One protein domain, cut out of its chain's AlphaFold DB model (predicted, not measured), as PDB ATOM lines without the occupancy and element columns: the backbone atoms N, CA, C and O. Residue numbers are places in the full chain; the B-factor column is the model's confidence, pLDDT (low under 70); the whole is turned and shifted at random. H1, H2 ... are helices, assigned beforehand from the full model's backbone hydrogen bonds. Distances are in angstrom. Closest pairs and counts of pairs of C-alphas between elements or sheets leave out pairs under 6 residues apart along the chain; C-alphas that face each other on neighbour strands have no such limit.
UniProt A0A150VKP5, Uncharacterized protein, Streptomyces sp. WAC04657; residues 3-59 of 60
ATOM      1  N   PHE A   3     154.431 153.782 173.587       77.00
ATOM      2  CA  PHE A   3     154.127 155.162 173.194       77.00
ATOM      3  C   PHE A   3     153.672 156.086 174.341       77.00
ATOM      4  O   PHE A   3     154.278 157.126 174.580       77.00
ATOM      5  N   PHE A   4     152.641 155.699 175.104       78.12
ATOM      6  CA  PHE A   4     152.131 156.528 176.208       78.12
ATOM      7  C   PHE A   4     153.102 156.644 177.384       78.12
ATOM      8  O   PHE A   4     153.060 157.625 178.122       78.12
ATOM      9  N   ARG A   5     153.984 155.658 177.561       76.56
ATOM     10  CA  ARG A   5     154.990 155.655 178.625       76.56
ATOM     11  C   ARG A   5     156.100 156.658 178.328       76.56
ATOM     12  O   ARG A   5     156.460 157.443 179.204       76.56
ATOM     13  N   ASP A   6     156.548 156.684 177.076       80.06
ATOM     14  CA  ASP A   6     157.534 157.645 176.582       80.06
ATOM     15  C   ASP A   6     156.952 159.068 176.596       80.06
ATOM     16  O   ASP A   6     157.562 159.985 177.147       80.06
ATOM     17  N   LYS A   7     155.706 159.242 176.129       81.31
ATOM     18  CA  LYS A   7     155.009 160.537 176.180       81.31
ATOM     19  C   LYS A   7     154.726 161.032 177.590       81.31
ATOM     20  O   LYS A   7     154.837 162.227 177.834       81.31
ATOM     21  N   ALA A   8     154.435 160.148 178.541       81.69
ATOM     22  CA  ALA A   8     154.303 160.529 179.945       81.69
ATOM     23  C   ALA A   8     155.631 161.015 180.549       81.69
ATOM     24  O   ALA A   8     155.627 161.944 181.360       81.69
ATOM     25  N   ALA A   9     156.758 160.398 180.181       82.25
ATOM     26  CA  ALA A   9     158.081 160.818 180.640       82.25
ATOM     27  C   ALA A   9     158.477 162.178 180.046       82.25
ATOM     28  O   ALA A   9     158.879 163.072 180.791       82.25
ATOM     29  N   GLU A  10     158.290 162.353 178.734       82.06
ATOM     30  CA  GLU A  10     158.502 163.628 178.034       82.06
ATOM     31  C   GLU A  10     157.623 164.732 178.624       82.06
ATOM     32  O   GLU A  10     158.137 165.758 179.058       82.06
ATOM     33  N   PHE A  11     156.319 164.480 178.763       84.50
ATOM     34  CA  PHE A  11     155.372 165.427 179.345       84.50
ATOM     35  C   PHE A  11     155.757 165.840 180.770       84.50
ATOM     36  O   PHE A  11     155.743 167.022 181.094       84.50
ATOM     37  N   THR A  12     156.133 164.881 181.624       83.75
ATOM     38  CA  THR A  12     156.508 165.169 183.020       83.75
ATOM     39  C   THR A  12     157.802 165.976 183.106       83.75
ATOM     40  O   THR A  12     157.930 166.823 183.990       83.75
ATOM     41  N   ARG A  13     158.762 165.737 182.206       85.00
ATOM     42  CA  ARG A  13     159.990 166.535 182.117       85.00
ATOM     43  C   ARG A  13     159.676 167.957 181.654       85.00
ATOM     44  O   ARG A  13     160.133 168.919 182.264       85.00
ATOM     45  N   ASP A  14     158.886 168.068 180.598       86.31
ATOM     46  CA  ASP A  14     158.675 169.314 179.877       86.31
ATOM     47  C   ASP A  14     157.730 170.265 180.641       86.31
ATOM     48  O   ASP A  14     157.969 171.471 180.674       86.31
ATOM     49  N   ILE A  15     156.732 169.743 181.369       84.12
ATOM     50  CA  ILE A  15     155.812 170.564 182.180       84.12
ATOM     51  C   ILE A  15     156.472 171.200 183.412       84.12
ATOM     52  O   ILE A  15     156.022 172.241 183.884       84.12
ATOM     53  N   HIS A  16     157.539 170.592 183.937       83.00
ATOM     54  CA  HIS A  16     158.306 171.141 185.060       83.00
ATOM     55  C   HIS A  16     159.523 171.959 184.602       83.00
ATOM     56  O   HIS A  16     160.292 172.437 185.438       83.00
ATOM     57  N   SER A  17     159.713 172.126 183.290       83.81
ATOM     58  CA  SER A  17     160.784 172.954 182.745       83.81
ATOM     59  C   SER A  17     160.488 174.442 182.946       83.81
ATOM     60  O   SER A  17     159.339 174.892 182.908       83.81
ATOM     61  N   THR A  18     161.546 175.233 183.125       87.69
ATOM     62  CA  THR A  18     161.482 176.701 183.165       87.69
ATOM     63  C   THR A  18     161.533 177.332 181.769       87.69
ATOM     64  O   THR A  18     161.434 178.551 181.651       87.69
ATOM     65  N   ASN A  19     161.730 176.531 180.717       90.69
ATOM     66  CA  ASN A  19     161.757 176.989 179.332       90.69
ATOM     67  C   ASN A  19     160.335 176.973 178.729       90.69
ATOM     68  O   ASN A  19     159.724 175.904 178.664       90.69
ATOM     69  N   PRO A  20     159.819 178.110 178.226       86.44
ATOM     70  CA  PRO A  20     158.496 178.179 177.600       86.44
ATOM     71  C   PRO A  20     158.293 177.186 176.445       86.44
ATOM     72  O   PRO A  20     157.225 176.596 176.332       86.44
ATOM     73  N   ALA A  21     159.328 176.926 175.640       88.38
ATOM     74  CA  ALA A  21     159.241 175.990 174.513       88.38
ATOM     75  C   ALA A  21     159.032 174.527 174.950       88.38
ATOM     76  O   ALA A  21     158.524 173.702 174.191       88.38
ATOM     77  N   ASP A  22     159.436 174.180 176.172       85.69
ATOM     78  CA  ASP A  22     159.194 172.848 176.729       85.69
ATOM     79  C   ASP A  22     157.746 172.753 177.220       85.69
ATOM     80  O   ASP A  22     157.046 171.785 176.932       85.69
ATOM     81  N   GLN A  23     157.241 173.808 177.860       82.56
ATOM     82  CA  GLN A  23     155.842 173.868 178.286       82.56
ATOM     83  C   GLN A  23     154.871 173.813 177.095       82.56
ATOM     84  O   GLN A  23     153.851 173.127 177.172       82.56
ATOM     85  N   GLU A  24     155.211 174.452 175.972       87.31
ATOM     86  CA  GLU A  24     154.454 174.334 174.717       87.31
ATOM     87  C   GLU A  24     154.436 172.890 174.192       87.31
ATOM     88  O   GLU A  24     153.372 172.371 173.857       87.31
ATOM     89  N   ARG A  25     155.569 172.176 174.230       85.31
ATOM     90  CA  ARG A  25     155.627 170.752 173.846       85.31
ATOM     91  C   ARG A  25     154.802 169.844 174.758       85.31
ATOM     92  O   ARG A  25     154.195 168.873 174.287       85.31
ATOM     93  N   ALA A  26     154.743 170.151 176.053       84.88
ATOM     94  CA  ALA A  26     153.869 169.447 176.986       84.88
ATOM     95  C   ALA A  26     152.386 169.668 176.631       84.88
ATOM     96  O   ALA A  26     151.603 168.712 176.615       84.88
ATOM     97  N   ALA A  27     152.006 170.900 176.280       84.62
ATOM     98  CA  ALA A  27     150.658 171.223 175.823       84.62
ATOM     99  C   ALA A  27     150.310 170.518 174.500       84.62
ATOM    100  O   ALA A  27     149.237 169.922 174.396       84.62
ATOM    101  N   ASP A  28     151.226 170.484 173.530       85.69
ATOM    102  CA  ASP A  28     151.033 169.768 172.263       85.69
ATOM    103  C   ASP A  28     150.844 168.264 172.471       85.69
ATOM    104  O   ASP A  28     150.008 167.638 171.819       85.69
ATOM    105  N   THR A  29     151.571 167.679 173.424       83.62
ATOM    106  CA  THR A  29     151.421 166.263 173.783       83.62
ATOM    107  C   THR A  29     150.034 165.979 174.360       83.62
ATOM    108  O   THR A  29     149.400 164.996 173.975       83.62
ATOM    109  N   LEU A  30     149.518 166.856 175.230       81.50
ATOM    110  CA  LEU A  30     148.141 166.763 175.723       81.50
ATOM    111  C   LEU A  30     147.130 166.889 174.584       81.50
ATOM    112  O   LEU A  30     146.210 166.081 174.483       81.50
ATOM    113  N   VAL A  31     147.310 167.872 173.704       83.88
ATOM    114  CA  VAL A  31     146.418 168.092 172.561       83.88
ATOM    115  C   VAL A  31     146.439 166.899 171.608       83.88
ATOM    116  O   VAL A  31     145.385 166.519 171.111       83.88
ATOM    117  N   TYR A  32     147.592 166.273 171.381       80.69
ATOM    118  CA  TYR A  32     147.711 165.056 170.581       80.69
ATOM    119  C   TYR A  32     146.911 163.902 171.194       80.69
ATOM    120  O   TYR A  32     146.097 163.294 170.505       80.69
ATOM    121  N   VAL A  33     147.073 163.651 172.499       76.38
ATOM    122  CA  VAL A  33     146.314 162.613 173.221       76.38
ATOM    123  C   VAL A  33     144.804 162.870 173.135       76.38
ATOM    124  O   VAL A  33     144.025 161.930 172.971       76.38
ATOM    125  N   LEU A  34     144.394 164.139 173.193       76.00
ATOM    126  CA  LEU A  34     142.996 164.550 173.063       76.00
ATOM    127  C   LEU A  34     142.467 164.434 171.621       76.00
ATOM    128  O   LEU A  34     141.316 164.050 171.433       76.00
ATOM    129  N   LYS A  35     143.279 164.755 170.605       76.69
ATOM    130  CA  LYS A  35     142.871 164.774 169.187       76.69
ATOM    131  C   LYS A  35     142.908 163.405 168.518       76.69
ATOM    132  O   LYS A  35     142.016 163.113 167.728       76.69
ATOM    133  N   GLU A  36     143.907 162.575 168.807       70.94
ATOM    134  CA  GLU A  36     143.965 161.210 168.262       70.94
ATOM    135  C   GLU A  36     142.882 160.302 168.853       70.94
ATOM    136  O   GLU A  36     142.496 159.309 168.245       70.94
ATOM    137  N   GLY A  37     142.325 160.664 170.010       58.88
ATOM    138  CA  GLY A  37     141.253 159.927 170.666       58.88
ATOM    139  C   GLY A  37     139.856 160.168 170.092       58.88
ATOM    140  O   GLY A  37     138.929 160.248 170.888       58.88
ATOM    141  N   ALA A  38     139.661 160.257 168.770       57.03
ATOM    142  CA  ALA A  38     138.370 160.533 168.099       57.03
ATOM    143  C   ALA A  38     137.221 159.506 168.355       57.03
ATOM    144  O   ALA A  38     136.221 159.493 167.641       57.03
ATOM    145  N   GLY A  39     137.347 158.683 169.396       61.41
ATOM    146  CA  GLY A  39     136.335 157.834 170.027       61.41
ATOM    147  C   GLY A  39     136.734 157.472 171.470       61.41
ATOM    148  O   GLY A  39     135.884 157.465 172.355       61.41
ATOM    149  N   ASP A  40     138.042 157.325 171.728       75.94
ATOM    150  CA  ASP A  40     138.595 156.794 172.987       75.94
ATOM    151  C   ASP A  40     139.438 157.809 173.786       75.94
ATOM    152  O   ASP A  40     140.368 157.452 174.510       75.94
ATOM    153  N   MET A  41     139.128 159.107 173.680       76.06
ATOM    154  CA  MET A  41     139.823 160.188 174.402       76.06
ATOM    155  C   MET A  41     140.009 159.883 175.898       76.06
ATOM    156  O   MET A  41     141.089 160.097 176.447       76.06
ATOM    157  N   LEU A  42     138.968 159.368 176.559       78.38
ATOM    158  CA  LEU A  42     139.020 159.023 177.981       78.38
ATOM    159  C   LEU A  42     139.981 157.862 178.268       78.38
ATOM    160  O   LEU A  42     140.676 157.895 179.281       78.38
ATOM    161  N   GLU A  43     140.063 156.871 177.380       82.50
ATOM    162  CA  GLU A  43     140.976 155.732 177.527       82.50
ATOM    163  C   GLU A  43     142.431 156.160 177.309       82.50
ATOM    164  O   GLU A  43     143.307 155.816 178.104       82.50
ATOM    165  N   ASN A  44     142.685 157.002 176.306       80.50
ATOM    166  CA  ASN A  44     144.009 157.567 176.049       80.50
ATOM    167  C   ASN A  44     144.474 158.488 177.191       80.50
ATOM    168  O   ASN A  44     145.644 158.455 177.586       80.50
ATOM    169  N   MET A  45     143.562 159.274 177.774       80.56
ATOM    170  CA  MET A  45     143.850 160.074 178.966       80.56
ATOM    171  C   MET A  45     144.099 159.212 180.208       80.56
ATOM    172  O   MET A  45     145.006 159.529 180.984       80.56
ATOM    173  N   ASP A  46     143.345 158.126 180.409       83.88
ATOM    174  CA  ASP A  46     143.593 157.196 181.516       83.88
ATOM    175  C   ASP A  46     144.945 156.487 181.341       83.88
ATOM    176  O   ASP A  46     145.730 156.416 182.287       83.88
ATOM    177  N   ALA A  47     145.290 156.063 180.120       83.44
ATOM    178  CA  ALA A  47     146.586 155.464 179.799       83.44
ATOM    179  C   ALA A  47     147.756 156.428 180.062       83.44
ATOM    180  O   ALA A  47     148.729 156.048 180.720       83.44
ATOM    181  N   LEU A  48     147.648 157.688 179.621       82.38
ATOM    182  CA  LEU A  48     148.637 158.730 179.912       82.38
ATOM    183  C   LEU A  48     148.751 158.980 181.425       82.38
ATOM    184  O   LEU A  48     149.851 159.021 181.972       82.38
ATOM    185  N   THR A  49     147.621 159.084 182.127       83.88
ATOM    186  CA  THR A  49     147.584 159.328 183.578       83.88
ATOM    187  C   THR A  49     148.200 158.174 184.368       83.88
ATOM    188  O   THR A  49     148.957 158.407 185.315       83.88
ATOM    189  N   ARG A  50     147.909 156.923 183.993       86.81
ATOM    190  CA  ARG A  50     148.538 155.734 184.587       86.81
ATOM    191  C   ARG A  50     150.040 155.736 184.345       86.81
ATOM    192  O   ARG A  50     150.788 155.551 185.299       86.81
ATOM    193  N   ALA A  51     150.482 156.027 183.123       83.06
ATOM    194  CA  ALA A  51     151.901 156.106 182.795       83.06
ATOM    195  C   ALA A  51     152.635 157.200 183.599       83.06
ATOM    196  O   ALA A  51     153.721 156.949 184.118       83.06
ATOM    197  N   ILE A  52     152.024 158.375 183.797       82.62
ATOM    198  CA  ILE A  52     152.569 159.439 184.664       82.62
ATOM    199  C   ILE A  52     152.674 158.955 186.119       82.62
ATOM    200  O   ILE A  52     153.708 159.131 186.766       82.62
ATOM    201  N   LYS A  53     151.620 158.319 186.650       83.38
ATOM    202  CA  LYS A  53     151.615 157.777 188.021       83.38
ATOM    203  C   LYS A  53     152.671 156.688 188.210       83.38
ATOM    204  O   LYS A  53     153.332 156.667 189.246       83.38
ATOM    205  N   GLU A  54     152.847 155.807 187.230       81.62
ATOM    206  CA  GLU A  54     153.886 154.777 187.244       81.62
ATOM    207  C   GLU A  54     155.293 155.375 187.188       81.62
ATOM    208  O   GLU A  54     156.146 154.952 187.966       81.62
ATOM    209  N   ASN A  55     155.531 156.392 186.352       72.56
ATOM    210  CA  ASN A  55     156.803 157.121 186.332       72.56
ATOM    211  C   ASN A  55     157.097 157.772 187.690       72.56
ATOM    212  O   ASN A  55     158.203 157.642 188.201       72.56
ATOM    213  N   LYS A  56     156.096 158.389 188.335       70.31
ATOM    214  CA  LYS A  56     156.253 158.974 189.677       70.31
ATOM    215  C   LYS A  56     156.529 157.928 190.764       70.31
ATOM    216  O   LYS A  56     157.227 158.223 191.725       70.31
ATOM    217  N   LYS A  57     155.959 156.724 190.644       68.50
ATOM    218  CA  LYS A  57     156.152 155.627 191.609       68.50
ATOM    219  C   LYS A  57     157.496 154.908 191.420       68.50
ATOM    220  O   LYS A  57     158.013 154.355 192.386       68.50
ATOM    221  N   ASN A  58     158.035 154.916 190.198       64.75
ATOM    222  CA  ASN A  58     159.291 154.253 189.836       64.75
ATOM    223  C   ASN A  58     160.520 155.190 189.778       64.75
ATOM    224  O   ASN A  58     161.638 154.678 189.723       64.75
ATOM    225  N   GLY A  59     160.356 156.518 189.792       55.06
ATOM    226  CA  GLY A  59     161.466 157.477 189.942       55.06
ATOM    227  C   GLY A  59     161.975 157.514 191.392       55.06
ATOM    228  O   GLY A  59     161.161 157.513 192.312       55.06
TER     229      GLY A  59
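AT A GLANCE: This is residues 3 to 59 of the 60 residues of an uncharacterized protein of Streptomyces sp. WAC04657 (UniProt A0A150VKP5). The longest helix, H3, and H2 make a V, meeting where H2 ends and H3 begins, and the third helix, H1, bridges the open part of the V. H1 folds back along H2 as a helical hairpin and crosses H3 steeply, and its first residues are off to one side of the V. The printed part has 57 residues with three named helices, in the order H1, H2, H3, and no named strand; the class is all helix. The whole is compact, with a radius of gyration of the C-alphas of 11.3 A, and flat in outline, spanning 34 by 26 by 14 A.

IN THESE COORDINATES: H3 is residues 41 to 58, 25.5 A from first to last C-alpha; it begins with C-alpha 41 at (139.823, 160.188, 174.402) and ends with C-alpha 58 at (159.291, 154.253, 189.836). H2 is residues 20 to 36, 24.2 A long in the same measure. H1 is residues 3 to 15, 17.9 A long, and begins with C-alpha 3 at (154.127, 155.162, 173.194).

HOW THE PARTS SIT: H3 touches H1 with residues 47 to 55 alone, and the closest C-alphas, those of Ala 8 and Ile 52, are 5.1 A apart. Their lines stand at a steep tilt of 69.6 degrees, only just short of about perpendicular, and they run the same way. H3 also touches H2, where residues 41 to 45 of H3 alone meet residues 33 to 35 of H2 alone; the closest C-alphas are those of Leu 34 and Met 41, 5.6 A apart. H2 and H3 run opposite ways at a steep tilt of 47 degrees, with centres 15.0 A apart. H2 touches H1 with residues 22 to 29 alone, and the closest C-alphas, those of Asp 14 and Asp 22, are 4.8 A apart. H1 and H2 form a helical hairpin, running opposite ways at a shallow tilt of 32 degrees, only just short of steep. With one of the three pairs at a shallow tilt, the helix packing is mostly crossed, but only just. In H1, H2 and H3 every O i to N i+4 pair is within hydrogen-bond range.

THE WHOLE: The two C-alphas farthest apart are those of Thr 18 and Gly 39, 34.1 A. The first and last printed C-alphas, of Phe 3 and Gly 59, are 18.4 A apart. The printed part has no cut. The links H1 to H2 and H2 to H3 are both tight, with 4 residues each. The mean pLDDT of the printed part is 79.7, and it is under 70 in residues 37 to 39 and 57 to 59.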